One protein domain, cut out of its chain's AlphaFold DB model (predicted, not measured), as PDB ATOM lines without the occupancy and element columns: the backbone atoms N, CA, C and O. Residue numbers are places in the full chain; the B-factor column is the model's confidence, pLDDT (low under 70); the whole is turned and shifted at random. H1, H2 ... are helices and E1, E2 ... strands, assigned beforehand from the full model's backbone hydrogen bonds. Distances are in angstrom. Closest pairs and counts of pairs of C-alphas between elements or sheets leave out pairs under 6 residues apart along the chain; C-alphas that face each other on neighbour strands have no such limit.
ATOM      1  N   ALA A 356     -27.613  30.327   0.912       88.31
ATOM      2  CA  ALA A 356     -28.432  30.823  -0.198       88.31
ATOM      3  C   ALA A 356     -29.502  29.802  -0.629       88.31
ATOM      4  O   ALA A 356     -30.682  30.130  -0.802       88.31
ATOM      5  N   TYR A 357     -29.099  28.534  -0.743       87.50
ATOM      6  CA  TYR A 357     -29.988  27.430  -1.101       87.50
ATOM      7  C   TYR A 357     -30.994  27.141   0.027       87.50
ATOM      8  O   TYR A 357     -32.183  26.943  -0.234       87.50
ATOM      9  N   TYR A 358     -30.546  27.214   1.285       89.69
ATOM     10  CA  TYR A 358     -31.390  27.105   2.476       89.69
ATOM     11  C   TYR A 358     -32.481  28.183   2.504       89.69
ATOM     12  O   TYR A 358     -33.663  27.868   2.620       89.69
ATOM     13  N   MET A 359     -32.117  29.457   2.334       90.25
ATOM     14  CA  MET A 359     -33.077  30.568   2.321       90.25
ATOM     15  C   MET A 359     -34.090  30.434   1.188       90.25
ATOM     16  O   MET A 359     -35.280  30.664   1.382       90.25
ATOM     17  N   THR A 360     -33.638  29.997   0.014       90.81
ATOM     18  CA  THR A 360     -34.529  29.754  -1.123       90.81
ATOM     19  C   THR A 360     -35.544  28.652  -0.812       90.81
ATOM     20  O   THR A 360     -36.727  28.809  -1.103       90.81
ATOM     21  N   MET A 361     -35.116  27.566  -0.157       88.81
ATOM     22  CA  MET A 361     -36.017  26.515   0.327       88.81
ATOM     23  C   MET A 361     -37.061  27.052   1.308       88.81
ATOM     24  O   MET A 361     -38.248  26.770   1.143       88.81
ATOM     25  N   VAL A 362     -36.638  27.854   2.288       90.19
ATOM     26  CA  VAL A 362     -37.541  28.487   3.261       90.19
ATOM     27  C   VAL A 362     -38.572  29.366   2.550       90.19
ATOM     28  O   VAL A 362     -39.771  29.216   2.777       90.19
ATOM     29  N   LEU A 363     -38.138  30.234   1.633       90.56
ATOM     30  CA  LEU A 363     -39.035  31.122   0.887       90.56
ATOM     31  C   LEU A 363     -40.008  30.352  -0.015       90.56
ATOM     32  O   LEU A 363     -41.180  30.721  -0.104       90.56
ATOM     33  N   CYS A 364     -39.561  29.268  -0.655       89.19
ATOM     34  CA  CYS A 364     -40.445  28.393  -1.420       89.19
ATOM     35  C   CYS A 364     -41.479  27.702  -0.522       89.19
ATOM     36  O   CYS A 364     -42.636  27.603  -0.919       89.19
ATOM     37  N   LEU A 365     -41.097  27.240   0.677       88.88
ATOM     38  CA  LEU A 365     -42.028  26.600   1.623       88.88
ATOM     39  C   LEU A 365     -43.067  27.587   2.152       88.88
ATOM     40  O   LEU A 365     -44.209  27.209   2.394       88.88
ATOM     41  N   GLN A 366     -42.699  28.861   2.252       89.12
ATOM     42  CA  GLN A 366     -43.620  29.946   2.582       89.12
ATOM     43  C   GLN A 366     -44.510  30.378   1.400       89.12
ATOM     44  O   GLN A 366     -45.284  31.319   1.548       89.12
ATOM     45  N   ASN A 367     -44.400  29.743   0.224       86.38
ATOM     46  CA  ASN A 367     -45.030  30.176  -1.031       86.38
ATOM     47  C   ASN A 367     -44.657  31.611  -1.457       86.38
ATOM     48  O   ASN A 367     -45.380  32.244  -2.224       86.38
ATOM     49  N   LYS A 368     -43.523  32.137  -0.977       81.44
ATOM     50  CA  LYS A 368     -43.060  33.507  -1.257       81.44
ATOM     51  C   LYS A 368     -42.088  33.596  -2.428       81.44
ATOM     52  O   LYS A 368     -41.809  34.694  -2.896       81.44
ATOM     53  N   ALA A 369     -41.561  32.469  -2.903       83.75
ATOM     54  CA  ALA A 369     -40.631  32.437  -4.025       83.75
ATOM     55  C   ALA A 369     -40.944  31.294  -5.001       83.75
ATOM     56  O   ALA A 369     -41.279  30.186  -4.565       83.75
ATOM     57  N   PRO A 370     -40.803  31.527  -6.320       87.00
ATOM     58  CA  PRO A 370     -40.876  30.461  -7.308       87.00
ATOM     59  C   PRO A 370     -39.681  29.512  -7.172       87.00
ATOM     60  O   PRO A 370     -38.610  29.892  -6.702       87.00
ATOM     61  N   ILE A 371     -39.860  28.273  -7.635       84.62
ATOM     62  CA  ILE A 371     -38.778  27.284  -7.699       84.62
ATOM     63  C   ILE A 371     -37.664  27.832  -8.616       84.62
ATOM     64  O   ILE A 371     -37.979  28.271  -9.729       84.62
ATOM     65  N   PRO A 372     -36.385  27.802  -8.196       84.06
ATOM     66  CA  PRO A 372     -35.266  28.216  -9.038       84.06
ATOM     67  C   PRO A 372     -35.249  27.458 -10.367       84.06
ATOM     68  O   PRO A 372     -35.453  26.245 -10.396       84.06
ATOM     69  N   ARG A 373     -34.986  28.166 -11.471       81.81
ATOM     70  CA  ARG A 373     -34.999  27.577 -12.825       81.81
ATOM     71  C   ARG A 373     -33.884  26.556 -13.044       81.81
ATOM     72  O   ARG A 373     -34.067  25.629 -13.824       81.81
ATOM     73  N   ASP A 374     -32.777  26.716 -12.327       79.69
ATOM     74  CA  ASP A 374     -31.550  25.940 -12.531       79.69
ATOM     75  C   ASP A 374     -31.538  24.622 -11.739       79.69
ATOM     76  O   ASP A 374     -30.580  23.855 -11.807       79.69
ATOM     77  N   VAL A 375     -32.602  24.335 -10.980       78.44
ATOM     78  CA  VAL A 375     -32.703  23.117 -10.175       78.44
ATOM     79  C   VAL A 375     -33.685  22.144 -10.811       78.44
ATOM     80  O   VAL A 375     -34.780  22.517 -11.234       78.44
ATOM     81  N   GLU A 376     -33.331  20.857 -10.820       85.19
ATOM     82  CA  GLU A 376     -34.239  19.796 -11.243       85.19
ATOM     83  C   GLU A 376     -35.553  19.847 -10.451       85.19
ATOM     84  O   GLU A 376     -35.642  19.412  -9.297       85.19
ATOM     85  N   ILE A 377     -36.615  20.320 -11.107       83.62
ATOM     86  CA  ILE A 377     -37.930  20.558 -10.498       83.62
ATOM     87  C   ILE A 377     -38.449  19.307  -9.774       83.62
ATOM     88  O   ILE A 377     -39.041  19.400  -8.699       83.62
ATOM     89  N   ARG A 378     -38.209  18.110 -10.332       85.31
ATOM     90  CA  ARG A 378     -38.629  16.835  -9.720       85.31
ATOM     91  C   ARG A 378     -37.900  16.542  -8.408       85.31
ATOM     92  O   ARG A 378     -38.508  16.003  -7.485       85.31
ATOM     93  N   ARG A 379     -36.606  16.851  -8.319       84.62
ATOM     94  CA  ARG A 379     -35.804  16.663  -7.101       84.62
ATOM     95  C   ARG A 379     -36.201  17.693  -6.049       84.62
ATOM     96  O   ARG A 379     -36.484  17.310  -4.919       84.62
ATOM     97  N   TRP A 380     -36.352  18.954  -6.456       85.94
ATOM     98  CA  TRP A 380     -36.802  20.035  -5.580       85.94
ATOM     99  C   TRP A 380     -38.180  19.758  -4.974       85.94
ATOM    100  O   TRP A 380     -38.344  19.819  -3.762       85.94
ATOM    101  N   LYS A 381     -39.169  19.359  -5.786       88.31
ATOM    102  CA  LYS A 381     -40.515  19.015  -5.295       88.31
ATOM    103  C   LYS A 381     -40.503  17.854  -4.296       88.31
ATOM    104  O   LYS A 381     -41.247  17.891  -3.320       88.31
ATOM    105  N   ARG A 382     -39.665  16.833  -4.521       89.56
ATOM    106  CA  ARG A 382     -39.494  15.728  -3.562       89.56
ATOM    107  C   ARG A 382     -38.914  16.226  -2.242       89.56
ATOM    108  O   ARG A 382     -39.456  15.882  -1.198       89.56
ATOM    109  N   LEU A 383     -37.881  17.065  -2.306       88.94
ATOM    110  CA  LEU A 383     -37.241  17.650  -1.129       88.94
ATOM    111  C   LEU A 383     -38.219  18.532  -0.335       88.94
ATOM    112  O   LEU A 383     -38.372  18.350   0.867       88.94
ATOM    113  N   MET A 384     -38.959  19.403  -1.022       90.00
ATOM    114  CA  MET A 384     -40.011  20.249  -0.447       90.00
ATOM    115  C   MET A 384     -41.094  19.443   0.279       90.00
ATOM    116  O   MET A 384     -41.540  19.844   1.343       90.00
ATOM    117  N   LYS A 385     -41.502  18.286  -0.260       93.56
ATOM    118  CA  LYS A 385     -42.491  17.404   0.387       93.56
ATOM    119  C   LYS A 385     -41.954  16.747   1.667       93.56
ATOM    120  O   LYS A 385     -42.730  16.352   2.536       93.56
ATOM    121  N   SER A 386     -40.638  16.582   1.754       94.38
ATOM    122  CA  SER A 386     -39.953  15.944   2.880       94.38
ATOM    123  C   SER A 386     -39.434  16.920   3.933       94.38
ATOM    124  O   SER A 386     -38.829  16.470   4.904       94.38
ATOM    125  N   LEU A 387     -39.643  18.224   3.747       95.31
ATOM    126  CA  LEU A 387     -39.233  19.254   4.689       95.31
ATOM    127  C   LEU A 387     -40.452  19.994   5.236       95.31
ATOM    128  O   LEU A 387     -41.445  20.198   4.542       95.31
ATOM    129  N   THR A 388     -40.346  20.422   6.485       95.19
ATOM    130  CA  THR A 388     -41.356  21.200   7.198       95.19
ATOM    131  C   THR A 388     -40.712  22.420   7.832       95.19
ATOM    132  O   THR A 388     -39.584  22.342   8.324       95.19
ATOM    133  N   LEU A 389     -41.443  23.534   7.835       93.69
ATOM    134  CA  LEU A 389     -41.064  24.719   8.594       93.69
ATOM    135  C   LEU A 389     -41.443  24.518  10.060       93.69
ATOM    136  O   LEU A 389     -42.589  24.196  10.373       93.69
ATOM    137  N   LEU A 390     -40.475  24.694  10.946       93.19
ATOM    138  CA  LEU A 390     -40.690  24.734  12.383       93.19
ATOM    139  C   LEU A 390     -41.365  26.060  12.774       93.19
ATOM    140  O   LEU A 390     -41.139  27.079  12.118       93.19
ATOM    141  N   PRO A 391     -42.186  26.080  13.839       89.38
ATOM    142  CA  PRO A 391     -42.980  27.253  14.220       89.38
ATOM    143  C   PRO A 391     -42.140  28.471  14.640       89.38
ATOM    144  O   PRO A 391     -42.615  29.596  14.571       89.38
ATOM    145  N   ASN A 392     -40.879  28.271  15.023       83.81
ATOM    146  CA  ASN A 392     -39.926  29.318  15.408       83.81
ATOM    147  C   ASN A 392     -39.275  30.048  14.213       83.81
ATOM    148  O   ASN A 392     -38.286  30.757  14.388       83.81
ATOM    149  N   TYR A 393     -39.796  29.889  12.993       81.50
ATOM    150  CA  TYR A 393     -39.174  30.453  11.792       81.50
ATOM    151  C   TYR A 393     -39.116  31.985  11.764       81.50
ATOM    152  O   TYR A 393     -38.300  32.548  11.035       81.50
ATOM    153  N   GLU A 394     -39.977  32.663  12.523       82.56
ATOM    154  CA  GLU A 394     -40.022  34.128  12.570       82.56
ATOM    155  C   GLU A 394     -38.906  34.713  13.433       82.56
ATOM    156  O   GLU A 394     -38.324  35.734  13.072       82.56
ATOM    157  N   SER A 395     -38.572  34.049  14.543       86.50
ATOM    158  CA  SER A 395     -37.494  34.481  15.434       86.50
ATOM    159  C   SER A 395     -36.122  34.027  14.939       86.50
ATOM    160  O   SER A 395     -35.148  34.763  15.078       86.50
ATOM    161  N   GLU A 396     -36.035  32.839  14.331       84.44
ATOM    162  CA  GLU A 396     -34.776  32.261  13.859       84.44
ATOM    163  C   GLU A 396     -34.896  31.742  12.413       84.44
ATOM    164  O   GLU A 396     -34.970  30.531  12.172       84.44
ATOM    165  N   PRO A 397     -34.865  32.632  11.404       72.69
ATOM    166  CA  PRO A 397     -35.104  32.249  10.008       72.69
ATOM    167  C   PRO A 397     -34.071  31.253   9.459       72.69
ATOM    168  O   PRO A 397     -34.370  30.501   8.533       72.69
ATOM    169  N   PHE A 398     -32.868  31.194  10.034       80.00
ATOM    170  CA  PHE A 398     -31.803  30.266   9.626       80.00
ATOM    171  C   PHE A 398     -31.859  28.901  10.344       80.00
ATOM    172  O   PHE A 398     -31.024  28.034  10.096       80.00
ATOM    173  N   ARG A 399     -32.847  28.689  11.227       83.25
ATOM    174  CA  ARG A 399     -32.999  27.483  12.065       83.25
ATOM    175  C   ARG A 399     -34.429  26.956  12.050       83.25
ATOM    176  O   ARG A 399     -34.975  26.539  13.069       83.25
ATOM    177  N   CYS A 400     -35.046  26.994  10.876       87.69
ATOM    178  CA  CYS A 400     -36.472  26.748  10.738       87.69
ATOM    179  C   CYS A 400     -36.837  25.545   9.871       87.69
ATOM    180  O   CYS A 400     -38.015  25.233   9.752       87.69
ATOM    181  N   LEU A 401     -35.871  24.854   9.266       93.19
ATOM    182  CA  LEU A 401     -36.143  23.645   8.488       93.19
ATOM    183  C   LEU A 401     -35.971  22.392   9.344       93.19
ATOM    184  O   LEU A 401     -34.975  22.241  10.042       93.19
ATOM    185  N   ALA A 402     -36.906  21.458   9.221       95.81
ATOM    186  CA  ALA A 402     -36.792  20.095   9.729       95.81
ATOM    187  C   ALA A 402     -37.289  19.102   8.672       95.81
ATOM    188  O   ALA A 402     -37.998  19.474   7.737       95.81
ATOM    189  N   TRP A 403     -36.925  17.828   8.806       95.81
ATOM    190  CA  TRP A 403     -37.533  16.769   7.993       95.81
ATOM    191  C   TRP A 403     -38.969  16.505   8.447       95.81
ATOM    192  O   TRP A 403     -39.239  16.512   9.645       95.81
ATOM    193  N   THR A 404     -39.874  16.197   7.517       94.81
ATOM    194  CA  THR A 404     -41.271  15.869   7.825       94.81
ATOM    195  C   THR A 404     -41.353  14.728   8.840       94.81
ATOM    196  O   THR A 404     -40.773  13.660   8.636       94.81
ATOM    197  N   GLY A 405     -42.082  14.954   9.936       94.12
ATOM    198  CA  GLY A 405     -42.203  14.007  11.052       94.12
ATOM    199  C   GLY A 405     -41.000  13.985  12.005       94.12
ATOM    200  O   GLY A 405     -40.975  13.175  12.926       94.12
ATOM    201  N   GLY A 406     -40.005  14.848  11.792       93.31
ATOM    202  CA  GLY A 406     -38.889  15.084  12.700       93.31
ATOM    203  C   GLY A 406     -38.986  16.451  13.377       93.31
ATOM    204  O   GLY A 406     -39.588  17.382  12.856       93.31
ATOM    205  N   ASN A 407     -38.352  16.564  14.540       94.81
ATOM    206  CA  ASN A 407     -38.225  17.796  15.325       94.81
ATOM    207  C   ASN A 407     -36.790  18.354  15.334       94.81
ATOM    208  O   ASN A 407     -36.527  19.355  15.990       94.81
ATOM    209  N   LEU A 408     -35.864  17.697  14.631       96.25
ATOM    210  CA  LEU A 408     -34.462  18.097  14.585       96.25
ATOM    211  C   LEU A 408     -34.240  19.174  13.525       96.25
ATOM    212  O   LEU A 408     -34.598  18.995  12.356       96.25
ATOM    213  N   ILE A 409     -33.597  20.261  13.944       95.75
ATOM    214  CA  ILE A 409     -33.325  21.430  13.116       95.75
ATOM    215  C   ILE A 409     -32.217  21.104  12.109       95.75
ATOM    216  O   ILE A 409     -31.147  20.602  12.462       95.75
ATOM    217  N   ILE A 410     -32.461  21.426  10.846       95.38
ATOM    218  CA  ILE A 410     -31.466  21.473   9.778       95.38
ATOM    219  C   ILE A 410     -30.950  22.906   9.708       95.38
ATOM    220  O   ILE A 410     -31.741  23.850   9.625       95.38
ATOM    221  N   THR A 411     -29.631  23.065   9.706       94.12
ATOM    222  CA  THR A 411     -28.971  24.374   9.672       94.12
ATOM    223  C   THR A 411     -28.027  24.482   8.482       94.12
ATOM    224  O   THR A 411     -27.440  23.472   8.067       94.12
ATOM    225  N   PRO A 412     -27.891  25.686   7.900       94.19
ATOM    226  CA  PRO A 412     -26.931  25.919   6.835       94.19
ATOM    227  C   PRO A 412     -25.500  25.782   7.375       94.19
ATOM    228  O   PRO A 412     -25.252  26.013   8.561       94.19
ATOM    229  N   VAL A 413     -24.564  25.379   6.515       93.12
ATOM    230  CA  VAL A 413     -23.161  25.101   6.894       93.12
ATOM    231  C   VAL A 413     -22.505  26.273   7.600       93.12
ATOM    232  O   VAL A 413     -21.759  26.097   8.560       93.12
ATOM    233  N   GLU A 414     -22.781  27.470   7.108       94.06
ATOM    234  CA  GLU A 414     -22.189  28.723   7.548       94.06
ATOM    235  C   GLU A 414     -22.486  28.985   9.034       94.06
ATOM    236  O   GLU A 414     -21.672  29.584   9.734       94.06
ATOM    237  N   ASP A 415     -23.601  28.452   9.544       93.94
ATOM    238  CA  ASP A 415     -24.006  28.602  10.941       93.94
ATOM    239  C   ASP A 415     -23.448  27.498  11.853       93.94
ATOM    240  O   ASP A 415     -23.534  27.613  13.080       93.94
ATOM    241  N   TRP A 416     -22.862  26.427  11.302       95.12
ATOM    242  CA  TRP A 416     -22.396  25.284  12.095       95.12
ATOM    243  C   TRP A 416     -21.361  25.699  13.137       95.12
ATOM    244  O   TRP A 416     -21.457  25.273  14.285       95.12
ATOM    245  N   ALA A 417     -20.404  26.555  12.775       95.19
ATOM    246  CA  ALA A 417     -19.369  27.017  13.698       95.19
ATOM    247  C   ALA A 417     -19.949  27.824  14.873       95.19
ATOM    248  O   ALA A 417     -19.551  27.611  16.017       95.19
ATOM    249  N   ALA A 418     -20.923  28.702  14.611       94.00
ATOM    250  CA  ALA A 418     -21.580  29.499  15.647       94.00
ATOM    251  C   ALA A 418     -22.435  28.628  16.582       94.00
ATOM    252  O   ALA A 418     -22.390  28.790  17.802       94.00
ATOM    253  N   ILE A 419     -23.173  27.664  16.020       95.19
ATOM    254  CA  ILE A 419     -23.950  26.683  16.791       95.19
ATOM    255  C   ILE A 419     -23.020  25.847  17.670       95.19
ATOM    256  O   ILE A 419     -23.282  25.670  18.857       95.19
ATOM    257  N   LEU A 420     -21.912  25.365  17.107       96.25
ATOM    258  CA  LEU A 420     -20.935  24.577  17.844       96.25
ATOM    259  C   LEU A 420     -20.285  25.376  18.958       96.25
ATOM    260  O   LEU A 420     -20.187  24.854  20.059       96.25
ATOM    261  N   ALA A 421     -19.902  26.629  18.717       95.19
ATOM    262  CA  ALA A 421     -19.363  27.496  19.758       95.19
ATOM    263  C   ALA A 421     -20.349  27.651  20.926       95.19
ATOM    264  O   ALA A 421     -19.966  27.444  22.075       95.19
ATOM    265  N   ALA A 422     -21.625  27.924  20.630       93.69
ATOM    266  CA  ALA A 422     -22.668  28.090  21.641       93.69
ATOM    267  C   ALA A 422     -22.980  26.797  22.417       93.69
ATOM    268  O   ALA A 422     -23.274  26.848  23.606       93.69
ATOM    269  N   VAL A 423     -22.931  25.634  21.758       95.25
ATOM    270  CA  VAL A 423     -23.228  24.342  22.401       95.25
ATOM    271  C   VAL A 423     -22.020  23.780  23.149       95.25
ATOM    272  O   VAL A 423     -22.191  23.115  24.172       95.25
ATOM    273  N   HIS A 424     -20.813  24.006  22.637       96.00
ATOM    274  CA  HIS A 424     -19.569  23.493  23.200       96.00
ATOM    275  C   HIS A 424     -19.124  24.280  24.437       96.00
ATOM    276  O   HIS A 424     -18.622  23.679  25.387       96.00
ATOM    277  N   VAL A 425     -19.312  25.602  24.430       93.69
ATOM    278  CA  VAL A 425     -18.994  26.478  25.561       93.69
ATOM    279  C   VAL A 425     -20.244  26.627  26.419       93.69
ATOM    280  O   VAL A 425     -21.206  27.281  26.015       93.69
ATOM    281  N   ASP A 426     -20.252  26.012  27.599       85.12
ATOM    282  CA  ASP A 426     -21.421  26.069  28.469       85.12
ATOM    283  C   ASP A 426     -21.588  27.469  29.075       85.12
ATOM    284  O   ASP A 426     -20.950  27.833  30.060       85.12
ATOM    285  N   SER A 427     -22.450  28.273  28.452       76.75
ATOM    286  CA  SER A 427     -22.761  29.633  28.907       76.75
ATOM    287  C   SER A 427     -23.873  29.662  29.963       76.75
ATOM    288  O   SER A 427     -24.187  30.726  30.491       76.75
ATOM    289  N   THR A 428     -24.495  28.515  30.269       71.69
ATOM    290  CA  THR A 428     -25.645  28.449  31.190       71.69
ATOM    291  C   THR A 428     -25.244  28.399  32.664       71.69
ATOM    292  O   THR A 428     -26.084  28.625  33.535       71.69
ATOM    293  N   ALA A 429     -23.955  28.202  32.957       67.62
ATOM    294  CA  ALA A 429     -23.385  28.399  34.286       67.62
ATOM    295  C   ALA A 429     -23.273  29.907  34.578       67.62
ATOM    296  O   ALA A 429     -22.218  30.520  34.427       67.62
ATOM    297  N   GLY A 430     -24.405  30.527  34.916       56.00
ATOM    298  CA  GLY A 430     -24.517  31.962  35.138       56.00
ATOM    299  C   GLY A 430     -23.463  32.505  36.107       56.00
ATOM    300  O   GLY A 430     -23.316  32.008  37.216       56.00
ATOM    301  N   SER A 431     -22.803  33.585  35.679       53.50
ATOM    302  CA  SER A 431     -22.085  34.556  36.512       53.50
ATOM    303  C   SER A 431     -20.872  34.029  37.303       53.50
ATOM    304  O   SER A 431     -21.002  33.449  38.373       53.50
ATOM    305  N   ALA A 432     -19.675  34.385  36.820       63.00
ATOM    306  CA  ALA A 432     -18.353  34.286  37.467       63.00
ATOM    307  C   ALA A 432     -17.573  32.963  37.354       63.00
ATOM    308  O   ALA A 432     -16.393  32.942  37.708       63.00
ATOM    309  N   HIS A 433     -18.148  31.893  36.803       55.94
ATOM    310  CA  HIS A 433     -17.418  30.638  36.615       55.94
ATOM    311  C   HIS A 433     -16.730  30.546  35.249       55.94
ATOM    312  O   HIS A 433     -17.306  30.874  34.214       55.94
ATOM    313  N   VAL A 434     -15.476  30.084  35.275       71.88
ATOM    314  CA  VAL A 434     -14.670  29.690  34.112       71.88
ATOM    315  C   VAL A 434     -15.549  28.926  33.127       71.88
ATOM    316  O   VAL A 434     -16.135  27.910  33.497       71.88
ATOM    317  N   SER A 435     -15.646  29.422  31.891       77.19
ATOM    318  CA  SER A 435     -16.424  28.792  30.828       77.19
ATOM    319  C   SER A 435     -16.010  27.329  30.690       77.19
ATOM    320  O   SER A 435     -14.875  27.029  30.308       77.19
ATOM    321  N   THR A 436     -16.909  26.408  31.038       88.94
ATOM    322  CA  THR A 436     -16.619  24.982  30.962       88.94
ATOM    323  C   THR A 436     -16.815  24.520  29.525       88.94
ATOM    324  O   THR A 436     -17.887  24.632  28.928       88.94
ATOM    325  N   HIS A 437     -15.734  24.021  28.938       93.69
ATOM    326  CA  HIS A 437     -15.767  23.431  27.611       93.69
ATOM    327  C   HIS A 437     -16.248  21.985  27.717       93.69
ATOM    328  O   HIS A 437     -15.658  21.177  28.438       93.69
ATOM    329  N   ARG A 438     -17.316  21.646  26.996       94.88
ATOM    330  CA  ARG A 438     -17.876  20.291  26.987       94.88
ATOM    331  C   ARG A 438     -16.963  19.329  26.234       94.88
ATOM    332  O   ARG A 438     -16.317  19.698  25.256       94.88
ATOM    333  N   SER A 439     -16.948  18.058  26.632       95.12
ATOM    334  CA  SER A 439     -16.246  17.031  25.851       95.12
ATOM    335  C   SER A 439     -16.887  16.849  24.465       95.12
ATOM    336  O   SER A 439     -18.039  17.237  24.245       95.12
ATOM    337  N   ILE A 440     -16.174  16.224  23.519       96.31
ATOM    338  CA  ILE A 440     -16.716  15.918  22.179       96.31
ATOM    339  C   ILE A 440     -18.021  15.119  22.301       96.31
ATOM    340  O   ILE A 440     -19.029  15.476  21.695       96.31
ATOM    341  N   THR A 441     -18.035  14.083  23.146       96.88
ATOM    342  CA  THR A 441     -19.214  13.234  23.377       96.88
ATOM    343  C   THR A 441     -20.392  14.024  23.944       96.88
ATOM    344  O   THR A 441     -21.519  13.856  23.483       96.88
ATOM    345  N   GLN A 442     -20.146  14.918  24.909       96.19
ATOM    346  CA  GLN A 442     -21.187  15.785  25.472       96.19
ATOM    347  C   GLN A 442     -21.714  16.783  24.436       96.19
ATOM    348  O   GLN A 442     -22.922  16.966  24.327       96.19
ATOM    349  N   THR A 443     -20.824  17.374  23.637       97.00
ATOM    350  CA  THR A 443     -21.187  18.308  22.562       97.00
ATOM    351  C   THR A 443     -22.076  17.613  21.526       97.00
ATOM    352  O   THR A 443     -23.156  18.107  21.212       97.00
ATOM    353  N   CYS A 444     -21.686  16.421  21.059       97.38
ATOM    354  CA  CYS A 444     -22.497  15.603  20.152       97.38
ATOM    355  C   CYS A 444     -23.858  15.225  20.750       97.38
ATOM    356  O   CYS A 444     -24.852  15.219  20.026       97.38
ATOM    357  N   LYS A 445     -23.916  14.916  22.054       96.81
ATOM    358  CA  LYS A 445     -25.171  14.589  22.741       96.81
ATOM    359  C   LYS A 445     -26.135  15.777  22.727       96.81
ATOM    360  O   LYS A 445     -27.256  15.619  22.259       96.81
ATOM    361  N   VAL A 446     -25.682  16.956  23.157       96.19
ATOM    362  CA  VAL A 446     -26.525  18.166  23.210       96.19
ATOM    363  C   VAL A 446     -26.950  18.614  21.809       96.19
ATOM    364  O   VAL A 446     -28.101  18.990  21.596       96.19
ATOM    365  N   LEU A 447     -26.058  18.516  20.818       96.62
ATOM    366  CA  LEU A 447     -26.436  18.764  19.426       96.62
ATOM    367  C   LEU A 447     -27.500  17.780  18.942       96.62
ATOM    368  O   LEU A 447     -28.438  18.197  18.281       96.62
ATOM    369  N   GLY A 448     -27.379  16.492  19.272       96.69
ATOM    370  CA  GLY A 448     -28.320  15.459  18.835       96.69
ATOM    371  C   GLY A 448     -29.739  15.602  19.394       96.69
ATOM    372  O   GLY A 448     -30.657  14.996  18.848       96.69
ATOM    373  N   GLU A 449     -29.926  16.399  20.448       96.56
ATOM    374  CA  GLU A 449     -31.239  16.706  21.029       96.56
ATOM    375  C   GLU A 449     -31.996  17.784  20.233       96.56
ATOM    376  O   GLU A 449     -33.225  17.800  20.236       96.56
ATOM    377  N   THR A 450     -31.279  18.667  19.531       95.69
ATOM    378  CA  THR A 450     -31.848  19.877  18.905       95.69
ATOM    379  C   THR A 450     -31.614  19.950  17.396       95.69
ATOM    380  O   THR A 450     -32.484  20.395  16.649       95.69
ATOM    381  N   TYR A 451     -30.469  19.469  16.923       96.88
ATOM    382  CA  TYR A 451     -30.024  19.567  15.540       96.88
ATOM    383  C   TYR A 451     -29.915  18.195  14.874       96.88
ATOM    384  O   TYR A 451     -29.591  17.167  15.474       96.88
ATOM    385  N   GLN A 452     -30.154  18.178  13.567       96.69
ATOM    386  CA  GLN A 452     -29.945  17.000  12.748       96.69
ATOM    387  C   GLN A 452     -28.435  16.725  12.663       96.69
ATOM    388  O   GLN A 452     -27.672  17.576  12.226       96.69
ATOM    389  N   MET A 453     -28.003  15.520  13.049       95.94
ATOM    390  CA  MET A 453     -26.578  15.123  13.044       95.94
ATOM    391  C   MET A 453     -26.220  14.126  11.928       95.94
ATOM    392  O   MET A 453     -25.054  13.867  11.632       95.94
ATOM    393  N   ARG A 454     -27.220  13.509  11.277       93.56
ATOM    394  CA  ARG A 454     -26.953  12.549  10.187       93.56
ATOM    395  C   ARG A 454     -26.640  13.278   8.882       93.56
ATOM    396  O   ARG A 454     -27.495  13.985   8.355       93.56
ATOM    397  N   ARG A 455     -25.479  12.975   8.302       88.56
ATOM    398  CA  ARG A 455     -25.002  13.481   7.000       88.56
ATOM    399  C   ARG A 455     -25.991  13.291   5.848       88.56
ATOM    400  O   ARG A 455     -26.198  14.196   5.054       88.56
ATOM    401  N   SER A 456     -26.647  12.131   5.773       88.06
ATOM    402  CA  SER A 456     -27.654  11.835   4.736       88.06
ATOM    403  C   SER A 456     -28.914  12.701   4.827       88.06
ATOM    404  O   SER A 456     -29.751  12.675   3.932       88.06
ATOM    405  N   ARG A 457     -29.056  13.443   5.926       89.88
ATOM    406  CA  ARG A 457     -30.176  14.321   6.244       89.88
ATOM    407  C   ARG A 457     -29.722  15.770   6.422       89.88
ATOM    408  O   ARG A 457     -30.397  16.528   7.112       89.88
ATOM    409  N   CYS A 458     -28.592  16.133   5.814       91.38
ATOM    410  CA  CYS A 458     -28.062  17.498   5.827       91.38
ATOM    411  C   CYS A 458     -27.703  18.003   7.230       91.38
ATOM    412  O   CYS A 458     -27.806  19.190   7.515       91.38
ATOM    413  N   GLY A 459     -27.351  17.078   8.122       93.94
ATOM    414  CA  GLY A 459     -26.993  17.390   9.494       93.94
ATOM    415  C   GLY A 459     -25.522  17.732   9.695       93.94
ATOM    416  O   GLY A 459     -24.694  17.404   8.842       93.94
ATOM    417  N   ILE A 460     -25.203  18.305  10.860       96.06
ATOM    418  CA  ILE A 460     -23.831  18.594  11.293       96.06
ATOM    419  C   ILE A 460     -23.096  17.256  11.510       96.06
ATOM    420  O   ILE A 460     -23.482  16.479  12.388       96.06
ATOM    421  N   PRO A 461     -22.056  16.938  10.722       96.00
ATOM    422  CA  PRO A 461     -21.350  15.673  10.852       96.00
ATOM    423  C   PRO A 461     -20.525  15.618  12.142       96.00
ATOM    424  O   PRO A 461     -19.873  16.597  12.510       96.00
ATOM    425  N   ALA A 462     -20.476  14.449  12.788       95.75
ATOM    426  CA  ALA A 462     -19.686  14.234  14.006       95.75
ATOM    427  C   ALA A 462     -18.193  14.558  13.811       95.75
ATOM    428  O   ALA A 462     -17.541  15.076  14.710       95.75
ATOM    429  N   GLU A 463     -17.671  14.328  12.608       95.88
ATOM    430  CA  GLU A 463     -16.290  14.621  12.229       95.88
ATOM    431  C   GLU A 463     -16.008  16.129  12.234       95.88
ATOM    432  O   GLU A 463     -14.910  16.560  12.583       95.88
ATOM    433  N   TYR A 464     -17.010  16.950  11.898       96.56
ATOM    434  CA  TYR A 464     -16.898  18.405  11.980       96.56
ATOM    435  C   TYR A 464     -16.942  18.879  13.438       96.56
ATOM    436  O   TYR A 464     -16.162  19.753  13.818       96.56
ATOM    437  N   VAL A 465     -17.772  18.251  14.282       97.38
ATOM    438  CA  VAL A 465     -17.792  18.505  15.737       97.38
ATOM    439  C   VAL A 465     -16.442  18.175  16.369       97.38
ATOM    440  O   VAL A 465     -15.892  18.976  17.124       97.38
ATOM    441  N   GLU A 466     -15.875  17.020  16.032       96.81
ATOM    442  CA  GLU A 466     -14.564  16.594  16.512       96.81
ATOM    443  C   GLU A 466     -13.455  17.557  16.068       96.81
ATOM    444  O   GLU A 466     -12.657  18.007  16.894       96.81
ATOM    445  N   ALA A 467     -13.427  17.934  14.785       96.88
ATOM    446  CA  ALA A 467     -12.462  18.896  14.260       96.88
ATOM    447  C   ALA A 467     -12.596  20.282  14.913       96.88
ATOM    448  O   ALA A 467     -11.593  20.975  15.098       96.88
ATOM    449  N   PHE A 468     -13.815  20.702  15.256       97.00
ATOM    450  CA  PHE A 468     -14.062  21.939  15.992       97.00
ATOM    451  C   PHE A 468     -13.508  21.856  17.422       97.00
ATOM    452  O   PHE A 468     -12.686  22.684  17.810       97.00
ATOM    453  N   CYS A 469     -13.860  20.810  18.175       95.81
ATOM    454  CA  CYS A 469     -13.411  20.634  19.560       95.81
ATOM    455  C   CYS A 469     -11.879  20.521  19.667       95.81
ATOM    456  O   CYS A 469     -11.275  21.120  20.552       95.81
ATOM    457  N   ARG A 470     -11.218  19.818  18.733       95.50
ATOM    458  CA  ARG A 470      -9.744  19.699  18.690       95.50
ATOM    459  C   ARG A 470      -9.027  21.029  18.401       95.50
ATOM    460  O   ARG A 470      -7.850  21.190  18.745       95.50
ATOM    461  N   ARG A 471      -9.706  21.969  17.737       95.81
ATOM    462  CA  ARG A 471      -9.205  23.325  17.452       95.81
ATOM    463  C   ARG A 471      -9.549  24.330  18.551       95.81
ATOM    464  O   ARG A 471      -8.993  25.422  18.548       95.81
ATOM    465  N   CYS A 472     -10.416  23.970  19.496       95.69
ATOM    466  CA  CYS A 472     -10.801  24.858  20.579       95.69
ATOM    467  C   CYS A 472      -9.607  25.159  21.498       95.69
ATOM    468  O   CYS A 472      -9.055  24.265  22.144       95.69
ATOM    469  N   THR A 473      -9.212  26.430  21.571       93.31
ATOM    470  CA  THR A 473      -8.094  26.893  22.405       93.31
ATOM    471  C   THR A 473      -8.373  26.702  23.893       93.31
ATOM    472  O   THR A 473      -7.478  26.270  24.610       93.31
ATOM    473  N   GLY A 474      -9.617  26.904  24.342       90.81
ATOM    474  CA  GLY A 474     -10.011  26.681  25.736       90.81
ATOM    475  C   GLY A 474      -9.861  25.223  26.184       90.81
ATOM    476  O   GLY A 474      -9.333  24.952  27.261       90.81
ATOM    477  N   CYS A 475     -10.205  24.251  25.330       90.50
ATOM    478  CA  CYS A 475      -9.917  22.838  25.612       90.50
ATOM    479  C   CYS A 475      -8.415  22.550  25.690       90.50
ATOM    480  O   CYS A 475      -7.981  21.761  26.531       90.50
ATOM    481  N   ARG A 476      -7.615  23.186  24.821       88.69
ATOM    482  CA  ARG A 476      -6.154  23.017  24.810       88.69
ATOM    483  C   ARG A 476      -5.496  23.585  26.062       88.69
ATOM    484  O   ARG A 476      -4.525  23.005  26.521       88.69
ATOM    485  N   THR A 477      -6.023  24.674  26.620       86.44
ATOM    486  CA  THR A 477      -5.499  25.271  27.858       86.44
ATOM    487  C   THR A 477      -5.957  24.531  29.111       86.44
ATOM    488  O   THR A 477      -5.207  24.468  30.078       86.44
ATOM    489  N   ILE A 478      -7.183  23.988  29.114       81.06
ATOM    490  CA  ILE A 478      -7.748  23.285  30.280       81.06
ATOM    491  C   ILE A 478      -7.195  21.880  30.409       81.06
ATOM    492  O   ILE A 478      -7.116  21.394  31.528       81.06
ATOM    493  N   THR A 479      -6.830  21.221  29.306       70.06
ATOM    494  CA  THR A 479      -6.065  19.977  29.399       70.06
ATOM    495  C   THR A 479      -4.715  20.394  29.971       70.06
ATOM    496  O   THR A 479      -3.917  20.939  29.202       70.06
TER     497      THR A 479
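This is residues 356 to 479 of the 504 residues of an uncharacterized protein of Allomyces macrogynus (strain ATCC 38327) (UniProt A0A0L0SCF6). Two lobes stand end to end: one holds the small hairpin E1 and E2 with H1 and H2 near it, the other three crossed helices, H3, H4 and H5, their centres in a triangle, with H6 at the far end. The link from E2 to H3 joins the lobes. The printed part has 124 residues, mostly helix by its named elements, in the order H1 H2 E1 E2 H3 H4 H5 H6, with an antiparallel two-stranded sheet. It is only just loose, close to compact, with a radius of gyration of the C-alphas of 16.9 A and spans of 51, 28 and 24 A.

E1, residues 387 to 389, and E2, residues 401 to 403, form an antiparallel hairpin; N 388 and O 402 are 2.8 A apart, within hydrogen-bond range. H1, residues 356 to 365, is nearest E1 at the C-alphas of Leu 365 and Leu 389, 7.3 A apart. H2, residues 377 to 385, is close to H1 but not clearly touching; their closest C-alphas, Leu 365 and Met 384, are 7.0 A apart. H3, residues 413 to 424, touches H4, residues 440 to 450, with residues 420 to 424 alone, closest at the C-alphas of His 424 and Thr 443, 5.5 A, at a steep tilt of 66 degrees, opposite ways. H5, residues 462 to 471, touches H4 at the C-alphas of Ile 440 and Glu 466, their closest, 6.1 A, and H3 at those of Leu 420 and Val 465, their closest, 7.2 A. Every O i to N i+4 pair is within hydrogen-bond range in H1, H2, H5 and H6, residues 473 to 478, but 6 of 8 in H3 and 6 of 7 in H4.

H1 starts at C-alpha 356 (-28.432, 30.823, -0.198) and H6 ends at C-alpha 478 (-7.748, 23.285, 30.280). H3 is 16.8 A long, H4 16.0 A.

The C-alphas of Arg 378 and Ala 432, the two farthest apart, are 54.2 A apart. The printed part has no cut. Long links join H1 to H2, E1 to E2, H3 to H4 and H4 to H5. Residues 429 to 433 have pLDDT under 70.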